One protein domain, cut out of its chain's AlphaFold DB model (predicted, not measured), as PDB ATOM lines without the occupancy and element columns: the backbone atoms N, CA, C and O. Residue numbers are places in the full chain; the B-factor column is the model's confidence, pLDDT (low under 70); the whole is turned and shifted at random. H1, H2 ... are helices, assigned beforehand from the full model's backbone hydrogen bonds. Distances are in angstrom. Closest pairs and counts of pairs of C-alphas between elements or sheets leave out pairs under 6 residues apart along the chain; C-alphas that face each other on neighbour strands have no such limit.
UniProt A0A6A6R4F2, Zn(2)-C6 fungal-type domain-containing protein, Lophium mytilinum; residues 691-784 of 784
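AT A GLANCE: This is residues 691 to 784 of the 784 residues of the protein "Zn(2)-C6 fungal-type domain-containing protein" of Lophium mytilinum (UniProt A0A6A6R4F2). A hairpin of H1 and the longest helix, H2, forms one layer over a looser pair, H3 and H5, side by side. Short H4 and H6 sit near opposite ends of H5, and residues 754 to 759 stick out. The printed part has 94 residues with six named helices, H1 to H6, no named strand: all helix, compact, radius of gyration of the C-alphas 13.0 A, spans 36 by 28 by 23 A.

IN THESE COORDINATES: Find C-alpha 709 at (43.870, 146.343, 87.857); H2 runs 24.0 A to 725. H1 is 693 to 705, 18.3 A; H3 730 to 742, 18.2 A; H5 761 to 775, 20.9 A; H4 745 to 748, 4.9 A; H6 780 to 783, 5.6 A, ending at (44.055, 156.807, 112.412).

HOW THE PARTS SIT: In the hairpin, H2 touches H1, closest C-alphas Ala 712 and Phe 700, 4.8 A, a shallow tilt of 18 degrees, opposite ways. H1, with residues 693 to 697 alone, touches H3: C-alphas 694 and 736, 4.9 A. H3 and H5 are close but not clearly touching, C-alphas 741 and 762, 7.5 A, opposite ways. H5 only just touches H4, through 761 to 762 alone, C-alphas 762 and 746, 5.3 A, and H6, through 770 to 774 alone, C-alphas 774 and 780, 6.2 A, 3 pairs within 8 A each. Every O i to N i+4 pair is within hydrogen-bond range in H1, H2, H3 and H5; H4 and H6 are too short for one.

THE WHOLE: The farthest C-alphas, 727 and 756, are 38.2 A apart. The printed part has no cut; H4 to H5 is the long link. pLDDT is under 70 at 46 residues, among them 739 to 769.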
ATOM      1  N   LEU A 691      46.974 166.114  91.723       92.81
ATOM      2  CA  LEU A 691      45.791 165.506  92.323       92.81
ATOM      3  C   LEU A 691      45.973 165.430  93.847       92.81
ATOM      4  O   LEU A 691      47.073 165.198  94.352       92.81
ATOM      5  N   SER A 692      44.891 165.673  94.578       93.69
ATOM      6  CA  SER A 692      44.839 165.461  96.024       93.69
ATOM      7  C   SER A 692      44.825 163.971  96.350       93.69
ATOM      8  O   SER A 692      44.427 163.136  95.531       93.69
ATOM      9  N   LEU A 693      45.184 163.632  97.587       93.00
ATOM     10  CA  LEU A 693      45.079 162.268  98.103       93.00
ATOM     11  C   LEU A 693      43.653 161.706  97.944       93.00
ATOM     12  O   LEU A 693      43.486 160.529  97.637       93.00
ATOM     13  N   LEU A 694      42.625 162.547  98.094       93.06
ATOM     14  CA  LEU A 694      41.228 162.169  97.870       93.06
ATOM     15  C   LEU A 694      40.932 161.848  96.396       93.06
ATOM     16  O   LEU A 694      40.285 160.843  96.117       93.06
ATOM     17  N   GLU A 695      41.408 162.666  95.455       94.62
ATOM     18  CA  GLU A 695      41.210 162.412  94.020       94.62
ATOM     19  C   GLU A 695      41.891 161.098  93.604       94.62
ATOM     20  O   GLU A 695      41.252 160.274  92.951       94.62
ATOM     21  N   HIS A 696      43.114 160.829  94.081       95.12
ATOM     22  CA  HIS A 696      43.749 159.515  93.923       95.12
ATOM     23  C   HIS A 696      42.901 158.386  94.531       95.12
ATOM     24  O   HIS A 696      42.647 157.383  93.874       95.12
ATOM     25  N   LEU A 697      42.395 158.531  95.756       94.81
ATOM     26  CA  LEU A 697      41.595 157.480  96.398       94.81
ATOM     27  C   LEU A 697      40.269 157.189  95.675       94.81
ATOM     28  O   LEU A 697      39.839 156.036  95.636       94.81
ATOM     29  N   CYS A 698      39.658 158.190  95.039       95.12
ATOM     30  CA  CYS A 698      38.502 157.990  94.164       95.12
ATOM     31  C   CYS A 698      38.878 157.315  92.831       95.12
ATOM     32  O   CYS A 698      38.120 156.479  92.347       95.12
ATOM     33  N   ILE A 699      40.051 157.615  92.259       96.19
ATOM     34  CA  ILE A 699      40.566 156.933  91.055       96.19
ATOM     35  C   ILE A 699      40.888 155.460  91.358       96.19
ATOM     36  O   ILE A 699      40.543 154.588  90.564       96.19
ATOM     37  N   PHE A 700      41.443 155.154  92.537       96.00
ATOM     38  CA  PHE A 700      41.638 153.779  93.011       96.00
ATOM     39  C   PHE A 700      40.298 153.045  93.152       96.00
ATOM     40  O   PHE A 700      40.151 151.918  92.683       96.00
ATOM     41  N   ALA A 701      39.297 153.702  93.749       94.88
ATOM     42  CA  ALA A 701      37.950 153.153  93.886       94.88
ATOM     43  C   ALA A 701      37.294 152.854  92.524       94.88
ATOM     44  O   ALA A 701      36.676 151.803  92.364       94.88
ATOM     45  N   ALA A 702      37.475 153.732  91.533       95.81
ATOM     46  CA  ALA A 702      37.000 153.513  90.170       95.81
ATOM     47  C   ALA A 702      37.777 152.394  89.451       95.81
ATOM     48  O   ALA A 702      37.162 151.547  88.812       95.81
ATOM     49  N   GLY A 703      39.106 152.330  89.603       96.19
ATOM     50  CA  GLY A 703      39.932 151.248  89.054       96.19
ATOM     51  C   GLY A 703      39.534 149.870  89.588       96.19
ATOM     52  O   GLY A 703      39.435 148.922  88.815       96.19
ATOM     53  N   MET A 704      39.211 149.772  90.881       95.19
ATOM     54  CA  MET A 704      38.645 148.557  91.479       95.19
ATOM     55  C   MET A 704      37.223 148.260  90.971       95.19
ATOM     56  O   MET A 704      36.933 147.129  90.598       95.19
ATOM     57  N   GLY A 705      36.334 149.261  90.938       93.50
ATOM     58  CA  GLY A 705      34.914 149.094  90.589       93.50
ATOM     59  C   GLY A 705      34.596 148.898  89.099       93.50
ATOM     60  O   GLY A 705      33.437 148.665  88.764       93.50
ATOM     61  N   TYR A 706      35.598 149.003  88.221       95.50
ATOM     62  CA  TYR A 706      35.510 148.730  86.778       95.50
ATOM     63  C   TYR A 706      36.497 147.643  86.308       95.50
ATOM     64  O   TYR A 706      36.760 147.529  85.111       95.50
ATOM     65  N   GLU A 707      37.072 146.883  87.248       95.50
ATOM     66  CA  GLU A 707      38.047 145.807  86.998       95.50
ATOM     67  C   GLU A 707      39.249 146.239  86.127       95.50
ATOM     68  O   GLU A 707      39.671 145.544  85.204       95.50
ATOM     69  N   ILE A 708      39.832 147.403  86.445       97.06
ATOM     70  CA  ILE A 708      41.018 147.979  85.787       97.06
ATOM     71  C   ILE A 708      42.239 147.821  86.723       97.06
ATOM     72  O   ILE A 708      42.651 148.792  87.371       97.06
ATOM     73  N   PRO A 709      42.855 146.624  86.836       95.62
ATOM     74  CA  PRO A 709      43.870 146.343  87.857       95.62
ATOM     75  C   PRO A 709      45.086 147.269  87.762       95.62
ATOM     76  O   PRO A 709      45.505 147.826  88.772       95.62
ATOM     77  N   GLY A 710      45.589 147.539  86.552       96.06
ATOM     78  CA  GLY A 710      46.725 148.448  86.358       96.06
ATOM     79  C   GLY A 710      46.450 149.894  86.796       96.06
ATOM     80  O   GLY A 710      47.381 150.598  87.181       96.06
ATOM     81  N   LEU A 711      45.184 150.340  86.792       97.00
ATOM     82  CA  LEU A 711      44.814 151.649  87.333       97.00
ATOM     83  C   LEU A 711      44.838 151.620  88.863       97.00
ATOM     84  O   LEU A 711      45.372 152.539  89.478       97.00
ATOM     85  N   ALA A 712      44.304 150.564  89.482       96.19
ATOM     86  CA  ALA A 712      44.354 150.392  90.931       96.19
ATOM     87  C   ALA A 712      45.807 150.282  91.442       96.19
ATOM     88  O   ALA A 712      46.164 150.947  92.414       96.19
ATOM     89  N   GLU A 713      46.667 149.524  90.756       95.81
ATOM     90  CA  GLU A 713      48.094 149.380  91.078       95.81
ATOM     91  C   GLU A 713      48.858 150.705  90.954       95.81
ATOM     92  O   GLU A 713      49.474 151.143  91.930       95.81
ATOM     93  N   LEU A 714      48.762 151.390  89.804       96.12
ATOM     94  CA  LEU A 714      49.396 152.698  89.604       96.12
ATOM     95  C   LEU A 714      48.902 153.717  90.637       96.12
ATOM     96  O   LEU A 714      49.691 154.480  91.192       96.12
ATOM     97  N   THR A 715      47.604 153.718  90.940       96.00
ATOM     98  CA  THR A 715      47.046 154.660  91.915       96.00
ATOM     99  C   THR A 715      47.522 154.364  93.332       96.00
ATOM    100  O   THR A 715      47.830 155.293  94.077       96.00
ATOM    101  N   LEU A 716      47.663 153.088  93.705       94.69
ATOM    102  CA  LEU A 716      48.253 152.697  94.984       94.69
ATOM    103  C   LEU A 716      49.732 153.115  95.077       94.69
ATOM    104  O   LEU A 716      50.171 153.543  96.143       94.69
ATOM    105  N   GLU A 717      50.494 153.048  93.981       94.50
ATOM    106  CA  GLU A 717      51.862 153.577  93.935       94.50
ATOM    107  C   GLU A 717      51.887 155.099  94.133       94.50
ATOM    108  O   GLU A 717      52.603 155.600  94.998       94.50
ATOM    109  N   LYS A 718      51.048 155.848  93.408       93.81
ATOM    110  CA  LYS A 718      50.960 157.314  93.521       93.81
ATOM    111  C   LYS A 718      50.498 157.758  94.918       93.81
ATOM    112  O   LYS A 718      50.987 158.762  95.430       93.81
ATOM    113  N   VAL A 719      49.631 156.985  95.581       93.50
ATOM    114  CA  VAL A 719      49.259 157.185  96.995       93.50
ATOM    115  C   VAL A 719      50.460 156.981  97.930       93.50
ATOM    116  O   VAL A 719      50.668 157.808  98.817       93.50
ATOM    117  N   LYS A 720      51.301 155.957  97.719       91.00
ATOM    118  CA  LYS A 720      52.556 155.781  98.484       91.00
ATOM    119  C   LYS A 720      53.522 156.943  98.254       91.00
ATOM    120  O   LYS A 720      53.966 157.556  99.221       91.00
ATOM    121  N   GLN A 721      53.747 157.333  96.997       90.50
ATOM    122  CA  GLN A 721      54.553 158.510  96.642       90.50
ATOM    123  C   GLN A 721      54.012 159.802  97.294       90.50
ATOM    124  O   GLN A 721      54.785 160.696  97.643       90.50
ATOM    125  N   TYR A 722      52.694 159.906  97.522       89.06
ATOM    126  CA  TYR A 722      52.086 161.017  98.264       89.06
ATOM    127  C   TYR A 722      52.512 161.032  99.740       89.06
ATOM    128  O   TYR A 722      52.821 162.101 100.273       89.06
ATOM    129  N   PHE A 723      52.555 159.870 100.399       86.69
ATOM    130  CA  PHE A 723      53.012 159.740 101.788       86.69
ATOM    131  C   PHE A 723      54.531 159.907 101.940       86.69
ATOM    132  O   PHE A 723      54.968 160.517 102.910       86.69
ATOM    133  N   GLU A 724      55.327 159.431 100.981       87.38
ATOM    134  CA  GLU A 724      56.792 159.559 100.994       87.38
ATOM    135  C   GLU A 724      57.272 160.979 100.650       87.38
ATOM    136  O   GLU A 724      58.202 161.498 101.267       87.38
ATOM    137  N   GLY A 725      56.649 161.620  99.655       77.19
ATOM    138  CA  GLY A 725      57.094 162.905  99.106       77.19
ATOM    139  C   GLY A 725      56.476 164.149  99.750       77.19
ATOM    140  O   GLY A 725      56.974 165.256  99.530       77.19
ATOM    141  N   SER A 726      55.392 164.021 100.525       62.69
ATOM    142  CA  SER A 726      54.779 165.159 101.221       62.69
ATOM    143  C   SER A 726      55.225 165.250 102.680       62.69
ATOM    144  O   SER A 726      55.389 164.252 103.376       62.69
ATOM    145  N   LYS A 727      55.343 166.479 103.200       65.94
ATOM    146  CA  LYS A 727      55.254 166.689 104.650       65.94
ATOM    147  C   LYS A 727      53.821 166.353 105.054       65.94
ATOM    148  O   LYS A 727      52.957 167.197 104.841       65.94
ATOM    149  N   PHE A 728      53.608 165.138 105.565       65.81
ATOM    150  CA  PHE A 728      52.312 164.539 105.909       65.81
ATOM    151  C   PHE A 728      51.252 165.581 106.297       65.81
ATOM    152  O   PHE A 728      51.226 166.092 107.419       65.81
ATOM    153  N   VAL A 729      50.386 165.925 105.340       74.44
ATOM    154  CA  VAL A 729      49.333 166.917 105.557       74.44
ATOM    155  C   VAL A 729      48.181 166.203 106.251       74.44
ATOM    156  O   VAL A 729      47.242 165.734 105.614       74.44
ATOM    157  N   GLU A 730      48.256 166.117 107.578       74.44
ATOM    158  CA  GLU A 730      47.238 165.471 108.416       74.44
ATOM    159  C   GLU A 730      45.823 165.985 108.095       74.44
ATOM    160  O   GLU A 730      44.869 165.212 108.033       74.44
ATOM    161  N   ALA A 731      45.686 167.283 107.802       74.75
ATOM    162  CA  ALA A 731      44.428 167.892 107.377       74.75
ATOM    163  C   ALA A 731      43.877 167.318 106.055       74.75
ATOM    164  O   ALA A 731      42.661 167.237 105.898       74.75
ATOM    165  N   GLU A 732      44.736 166.894 105.124       80.81
ATOM    166  CA  GLU A 732      44.338 166.293 103.848       80.81
ATOM    167  C   GLU A 732      43.943 164.824 104.025       80.81
ATOM    168  O   GLU A 732      42.897 164.418 103.529       80.81
ATOM    169  N   VAL A 733      44.691 164.051 104.823       80.38
ATOM    170  CA  VAL A 733      44.314 162.673 105.203       80.38
ATOM    171  C   VAL A 733      42.982 162.671 105.959       80.38
ATOM    172  O   VAL A 733      42.072 161.908 105.637       80.38
ATOM    173  N   ARG A 734      42.815 163.599 106.909       77.25
ATOM    174  CA  ARG A 734      41.569 163.807 107.660       77.25
ATOM    175  C   ARG A 734      40.424 164.299 106.761       77.25
ATOM    176  O   ARG A 734      39.269 163.986 107.040       77.25
ATOM    177  N   SER A 735      40.719 165.035 105.686       78.88
ATOM    178  CA  SER A 735      39.736 165.424 104.663       78.88
ATOM    179  C   SER A 735      39.312 164.224 103.811       78.88
ATOM    180  O   SER A 735      38.119 163.964 103.675       78.88
ATOM    181  N   ALA A 736      40.270 163.426 103.327       79.94
ATOM    182  CA  ALA A 736      40.009 162.209 102.566       79.94
ATOM    183  C   ALA A 736      39.178 161.198 103.376       79.94
ATOM    184  O   ALA A 736      38.180 160.694 102.871       79.94
ATOM    185  N   TYR A 737      39.507 160.992 104.657       78.81
ATOM    186  CA  TYR A 737      38.738 160.145 105.578       78.81
ATOM    187  C   TYR A 737      37.312 160.673 105.827       78.81
ATOM    188  O   TYR A 737      36.343 159.913 105.827       78.81
ATOM    189  N   LYS A 738      37.145 161.994 105.993       76.38
ATOM    190  CA  LYS A 738      35.813 162.625 106.089       76.38
ATOM    191  C   LYS A 738      35.017 162.543 104.788       76.38
ATOM    192  O   LYS A 738      33.792 162.579 104.834       76.38
ATOM    193  N   CYS A 739      35.682 162.454 103.641       69.56
ATOM    194  CA  CYS A 739      35.019 162.320 102.354       69.56
ATOM    195  C   CYS A 739      34.615 160.863 102.087       69.56
ATOM    196  O   CYS A 739      33.446 160.616 101.810       69.56
ATOM    197  N   SER A 740      35.509 159.885 102.285       68.31
ATOM    198  CA  SER A 740      35.196 158.455 102.108       68.31
ATOM    199  C   SER A 740      34.045 157.986 103.006       68.31
ATOM    200  O   SER A 740      33.215 157.190 102.573       68.31
ATOM    201  N   THR A 741      33.939 158.534 104.221       68.00
ATOM    202  CA  THR A 741      32.824 158.272 105.148       68.00
ATOM    203  C   THR A 741      31.506 158.964 104.774       68.00
ATOM    204  O   THR A 741      30.452 158.441 105.125       68.00
ATOM    205  N   ASN A 742      31.522 160.090 104.045       56.62
ATOM    206  CA  ASN A 742      30.302 160.785 103.590       56.62
ATOM    207  C   ASN A 742      29.808 160.343 102.201       56.62
ATOM    208  O   ASN A 742      28.608 160.352 101.953       56.62
ATOM    209  N   MET A 743      30.704 159.981 101.281       55.72
ATOM    210  CA  MET A 743      30.398 159.832  99.846       55.72
ATOM    211  C   MET A 743      29.595 158.575  99.471       55.72
ATOM    212  O   MET A 743      29.422 158.303  98.288       55.72
ATOM    213  N   GLY A 744      29.163 157.744 100.425       58.75
ATOM    214  CA  GLY A 744      28.455 156.482 100.142       58.75
ATOM    215  C   GLY A 744      29.308 155.380  99.488       58.75
ATOM    216  O   GLY A 744      28.914 154.219  99.541       58.75
ATOM    217  N   ILE A 745      30.505 155.716  98.982       58.41
ATOM    218  CA  ILE A 745      31.537 154.848  98.373       58.41
ATOM    219  C   ILE A 745      31.674 153.488  99.074       58.41
ATOM    220  O   ILE A 745      31.822 152.452  98.435       58.41
ATOM    221  N   LEU A 746      31.598 153.479 100.402       52.84
ATOM    222  CA  LEU A 746      31.738 152.277 101.219       52.84
ATOM    223  C   LEU A 746      30.574 151.293 101.005       52.84
ATOM    224  O   LEU A 746      30.804 150.093 100.939       52.84
ATOM    225  N   HIS A 747      29.346 151.775 100.824       56.62
ATOM    226  CA  HIS A 747      28.196 150.938 100.473       56.62
ATOM    227  C   HIS A 747      28.251 150.471  99.004       56.62
ATOM    228  O   HIS A 747      27.783 149.379  98.683       56.62
ATOM    229  N   ASP A 748      28.874 151.268  98.130       52.34
ATOM    230  CA  ASP A 748      29.065 150.973  96.703       52.34
ATOM    231  C   ASP A 748      30.202 149.971  96.418       52.34
ATOM    232  O   ASP A 748      30.162 149.282  95.400       52.34
ATOM    233  N   PHE A 749      31.183 149.830  97.317       54.22
ATOM    234  CA  PHE A 749      32.199 148.768  97.254       54.22
ATOM    235  C   PHE A 749      31.648 147.375  97.591       54.22
ATOM    236  O   PHE A 749      32.265 146.373  97.232       54.22
ATOM    237  N   GLN A 750      30.517 147.287  98.297       53.56
ATOM    238  CA  GLN A 750      30.005 146.034  98.858       53.56
ATOM    239  C   GLN A 750      29.834 144.872  97.848       53.56
ATOM    240  O   GLN A 750      30.232 143.765  98.209       53.56
ATOM    241  N   PRO A 751      29.307 145.054  96.615       54.00
ATOM    242  CA  PRO A 751      29.178 143.955  95.650       54.00
ATOM    243  C   PRO A 751      30.497 143.545  94.970       54.00
ATOM    244  O   PRO A 751      30.570 142.445  94.435       54.00
ATOM    245  N   TYR A 752      31.536 144.388  95.006       46.75
ATOM    246  CA  TYR A 752      32.849 144.117  94.394       46.75
ATOM    247  C   TYR A 752      33.853 143.485  95.376       46.75
ATOM    248  O   TYR A 752      35.004 143.224  95.029       46.75
ATOM    249  N   LEU A 753      33.442 143.249  96.627       42.59
ATOM    250  CA  LEU A 753      34.253 142.574  97.637       42.59
ATOM    251  C   LEU A 753      33.857 141.091  97.724       42.59
ATOM    252  O   LEU A 753      32.671 140.788  97.848       42.59
ATOM    253  N   PRO A 754      34.819 140.146  97.721       40.66
ATOM    254  CA  PRO A 754      34.502 138.723  97.774       40.66
ATOM    255  C   PRO A 754      33.785 138.371  99.084       40.66
ATOM    256  O   PRO A 754      34.299 138.635 100.176       40.66
ATOM    257  N   ALA A 755      32.617 137.731  98.958       42.28
ATOM    258  CA  ALA A 755      31.652 137.484 100.037       42.28
ATOM    259  C   ALA A 755      32.206 136.703 101.248       42.28
ATOM    260  O   ALA A 755      31.636 136.742 102.336       42.28
ATOM    261  N   ASN A 756      33.336 136.017 101.079       39.06
ATOM    262  CA  ASN A 756      33.926 135.091 102.047       39.06
ATOM    263  C   ASN A 756      34.573 135.778 103.271       39.06
ATOM    264  O   ASN A 756      35.144 135.095 104.119       39.06
ATOM    265  N   ILE A 757      34.566 137.115 103.352       38.69
ATOM    266  CA  ILE A 757      35.319 137.887 104.354       38.69
ATOM    267  C   ILE A 757      34.403 138.935 105.002       38.69
ATOM    268  O   ILE A 757      34.278 140.064 104.525       38.69
ATOM    269  N   ALA A 758      33.789 138.554 106.123       33.28
ATOM    270  CA  ALA A 758      32.842 139.369 106.881       33.28
ATOM    271  C   ALA A 758      33.526 140.459 107.740       33.28
ATOM    272  O   ALA A 758      33.516 140.405 108.967       33.28
ATOM    273  N   MET A 759      34.096 141.476 107.089       37.34
ATOM    274  CA  MET A 759      34.399 142.779 107.699       37.34
ATOM    275  C   MET A 759      33.947 143.899 106.761       37.34
ATOM    276  O   MET A 759      34.091 143.786 105.543       37.34
ATOM    277  N   GLY A 760      33.371 144.965 107.322       42.28
ATOM    278  CA  GLY A 760      32.672 145.986 106.540       42.28
ATOM    279  C   GLY A 760      33.571 146.713 105.523       42.28
ATOM    280  O   GLY A 760      34.745 146.947 105.806       42.28
ATOM    281  N   PRO A 761      33.041 147.143 104.365       46.69
ATOM    282  CA  PRO A 761      33.818 147.833 103.324       46.69
ATOM    283  C   PRO A 761      34.514 149.109 103.826       46.69
ATOM    284  O   PRO A 761      35.646 149.392 103.436       46.69
ATOM    285  N   ALA A 762      33.874 149.821 104.762       44.81
ATOM    286  CA  ALA A 762      34.452 150.932 105.522       44.81
ATOM    287  C   ALA A 762      35.804 150.590 106.157       44.81
ATOM    288  O   ALA A 762      36.750 151.371 106.082       44.81
ATOM    289  N   VAL A 763      35.880 149.402 106.755       54.00
ATOM    290  CA  VAL A 763      37.055 148.911 107.463       54.00
ATOM    291  C   VAL A 763      38.192 148.713 106.471       54.00
ATOM    292  O   VAL A 763      39.268 149.225 106.714       54.00
ATOM    293  N   ARG A 764      37.967 148.109 105.295       61.69
ATOM    294  CA  ARG A 764      39.062 147.807 104.353       61.69
ATOM    295  C   ARG A 764      39.726 149.005 103.688       61.69
ATOM    296  O   ARG A 764      40.936 148.965 103.513       61.69
ATOM    297  N   MET A 765      38.990 150.036 103.268       61.75
ATOM    298  CA  MET A 765      39.645 151.189 102.628       61.75
ATOM    299  C   MET A 765      40.435 152.001 103.662       61.75
ATOM    300  O   MET A 765      41.554 152.433 103.392       61.75
ATOM    301  N   CYS A 766      39.877 152.147 104.866       61.62
ATOM    302  CA  CYS A 766      40.539 152.800 105.988       61.62
ATOM    303  C   CYS A 766      41.706 151.970 106.542       61.62
ATOM    304  O   CYS A 766      42.741 152.551 106.841       61.62
ATOM    305  N   ASP A 767      41.581 150.641 106.613       69.56
ATOM    306  CA  ASP A 767      42.645 149.734 107.051       69.56
ATOM    307  C   ASP A 767      43.729 149.577 105.991       69.56
ATOM    308  O   ASP A 767      44.891 149.588 106.347       69.56
ATOM    309  N   CYS A 768      43.424 149.558 104.690       63.09
ATOM    310  CA  CYS A 768      44.472 149.565 103.665       63.09
ATOM    311  C   CYS A 768      45.247 150.897 103.666       63.09
ATOM    312  O   CYS A 768      46.473 150.894 103.579       63.09
ATOM    313  N   LEU A 769      44.562 152.034 103.862       68.31
ATOM    314  CA  LEU A 769      45.211 153.329 104.100       68.31
ATOM    315  C   LEU A 769      46.067 153.333 105.374       68.31
ATOM    316  O   LEU A 769      47.197 153.814 105.343       68.31
ATOM    317  N   ARG A 770      45.535 152.802 106.477       74.44
ATOM    318  CA  ARG A 770      46.198 152.684 107.782       74.44
ATOM    319  C   ARG A 770      47.391 151.732 107.725       74.44
ATOM    320  O   ARG A 770      48.429 152.080 108.262       74.44
ATOM    321  N   ASP A 771      47.288 150.588 107.062       72.31
ATOM    322  CA  ASP A 771      48.343 149.577 106.932       72.31
ATOM    323  C   ASP A 771      49.475 150.082 106.035       72.31
ATOM    324  O   ASP A 771      50.643 149.955 106.397       72.31
ATOM    325  N   VAL A 772      49.146 150.734 104.911       60.44
ATOM    326  CA  VAL A 772      50.131 151.456 104.088       60.44
ATOM    327  C   VAL A 772      50.806 152.544 104.925       60.44
ATOM    328  O   VAL A 772      52.031 152.605 104.981       60.44
ATOM    329  N   ALA A 773      50.042 153.365 105.643       63.56
ATOM    330  CA  ALA A 773      50.591 154.424 106.484       63.56
ATOM    331  C   ALA A 773      51.476 153.899 107.632       63.56
ATOM    332  O   ALA A 773      52.551 154.450 107.867       63.56
ATOM    333  N   ILE A 774      51.074 152.818 108.306       71.25
ATOM    334  CA  ILE A 774      51.845 152.129 109.352       71.25
ATOM    335  C   ILE A 774      53.128 151.530 108.766       71.25
ATOM    336  O   ILE A 774      54.188 151.663 109.375       71.25
ATOM    337  N   ALA A 775      53.072 150.938 107.569       62.75
ATOM    338  CA  ALA A 775      54.255 150.450 106.861       62.75
ATOM    339  C   ALA A 775      55.229 151.588 106.493       62.75
ATOM    340  O   ALA A 775      56.442 151.396 106.561       62.75
ATOM    341  N   HIS A 776      54.717 152.789 106.194       51.50
ATOM    342  CA  HIS A 776      55.509 154.017 106.028       51.50
ATOM    343  C   HIS A 776      55.796 154.759 107.359       51.50
ATOM    344  O   HIS A 776      56.243 155.905 107.351       51.50
ATOM    345  N   GLY A 777      55.596 154.112 108.515       59.38
ATOM    346  CA  GLY A 777      56.046 154.593 109.828       59.38
ATOM    347  C   GLY A 777      55.122 155.584 110.545       59.38
ATOM    348  O   GLY A 777      55.503 156.115 111.590       59.38
ATOM    349  N   LEU A 778      53.911 155.834 110.039       54.78
ATOM    350  CA  LEU A 778      52.910 156.626 110.757       54.78
ATOM    351  C   LEU A 778      52.333 155.799 111.919       54.78
ATOM    352  O   LEU A 778      51.957 154.642 111.725       54.78
ATOM    353  N   PRO A 779      52.230 156.352 113.142       65.38
ATOM    354  CA  PRO A 779      51.697 155.602 114.271       65.38
ATOM    355  C   PRO A 779      50.211 155.302 114.049       65.38
ATOM    356  O   PRO A 779      49.448 156.179 113.644       65.38
ATOM    357  N   ALA A 780      49.768 154.086 114.384       66.00
ATOM    358  CA  ALA A 780      48.370 153.662 114.226       66.00
ATOM    359  C   ALA A 780      47.358 154.592 114.936       66.00
ATOM    360  O   ALA A 780      46.210 154.708 114.513       66.00
ATOM    361  N   SER A 781      47.798 155.301 115.982       63.88
ATOM    362  CA  SER A 781      47.024 156.320 116.701       63.88
ATOM    363  C   SER A 781      46.732 157.595 115.898       63.88
ATOM    364  O   SER A 781      45.895 158.376 116.329       63.88
ATOM    365  N   ALA A 782      47.374 157.821 114.747       54.88
ATOM    366  CA  ALA A 782      47.011 158.894 113.812       54.88
ATOM    367  C   ALA A 782      45.758 158.559 112.969       54.88
ATOM    368  O   ALA A 782      45.249 159.415 112.247       54.88
ATOM    369  N   PHE A 783      45.263 157.319 113.066       58.66
ATOM    370  CA  PHE A 783      44.055 156.807 112.412       58.66
ATOM    371  C   PHE A 783      42.968 156.444 113.442       58.66
ATOM    372  O   PHE A 783      42.213 155.489 113.233       58.66
ATOM    373  N   HIS A 784      42.933 157.163 114.568       54.62
ATOM    374  CA  HIS A 784      41.989 156.998 115.676       54.62
ATOM    375  C   HIS A 784      41.406 158.350 116.110       54.62
ATOM    376  O   HIS A 784      40.226 158.333 116.521       54.62
TER     377      HIS A 784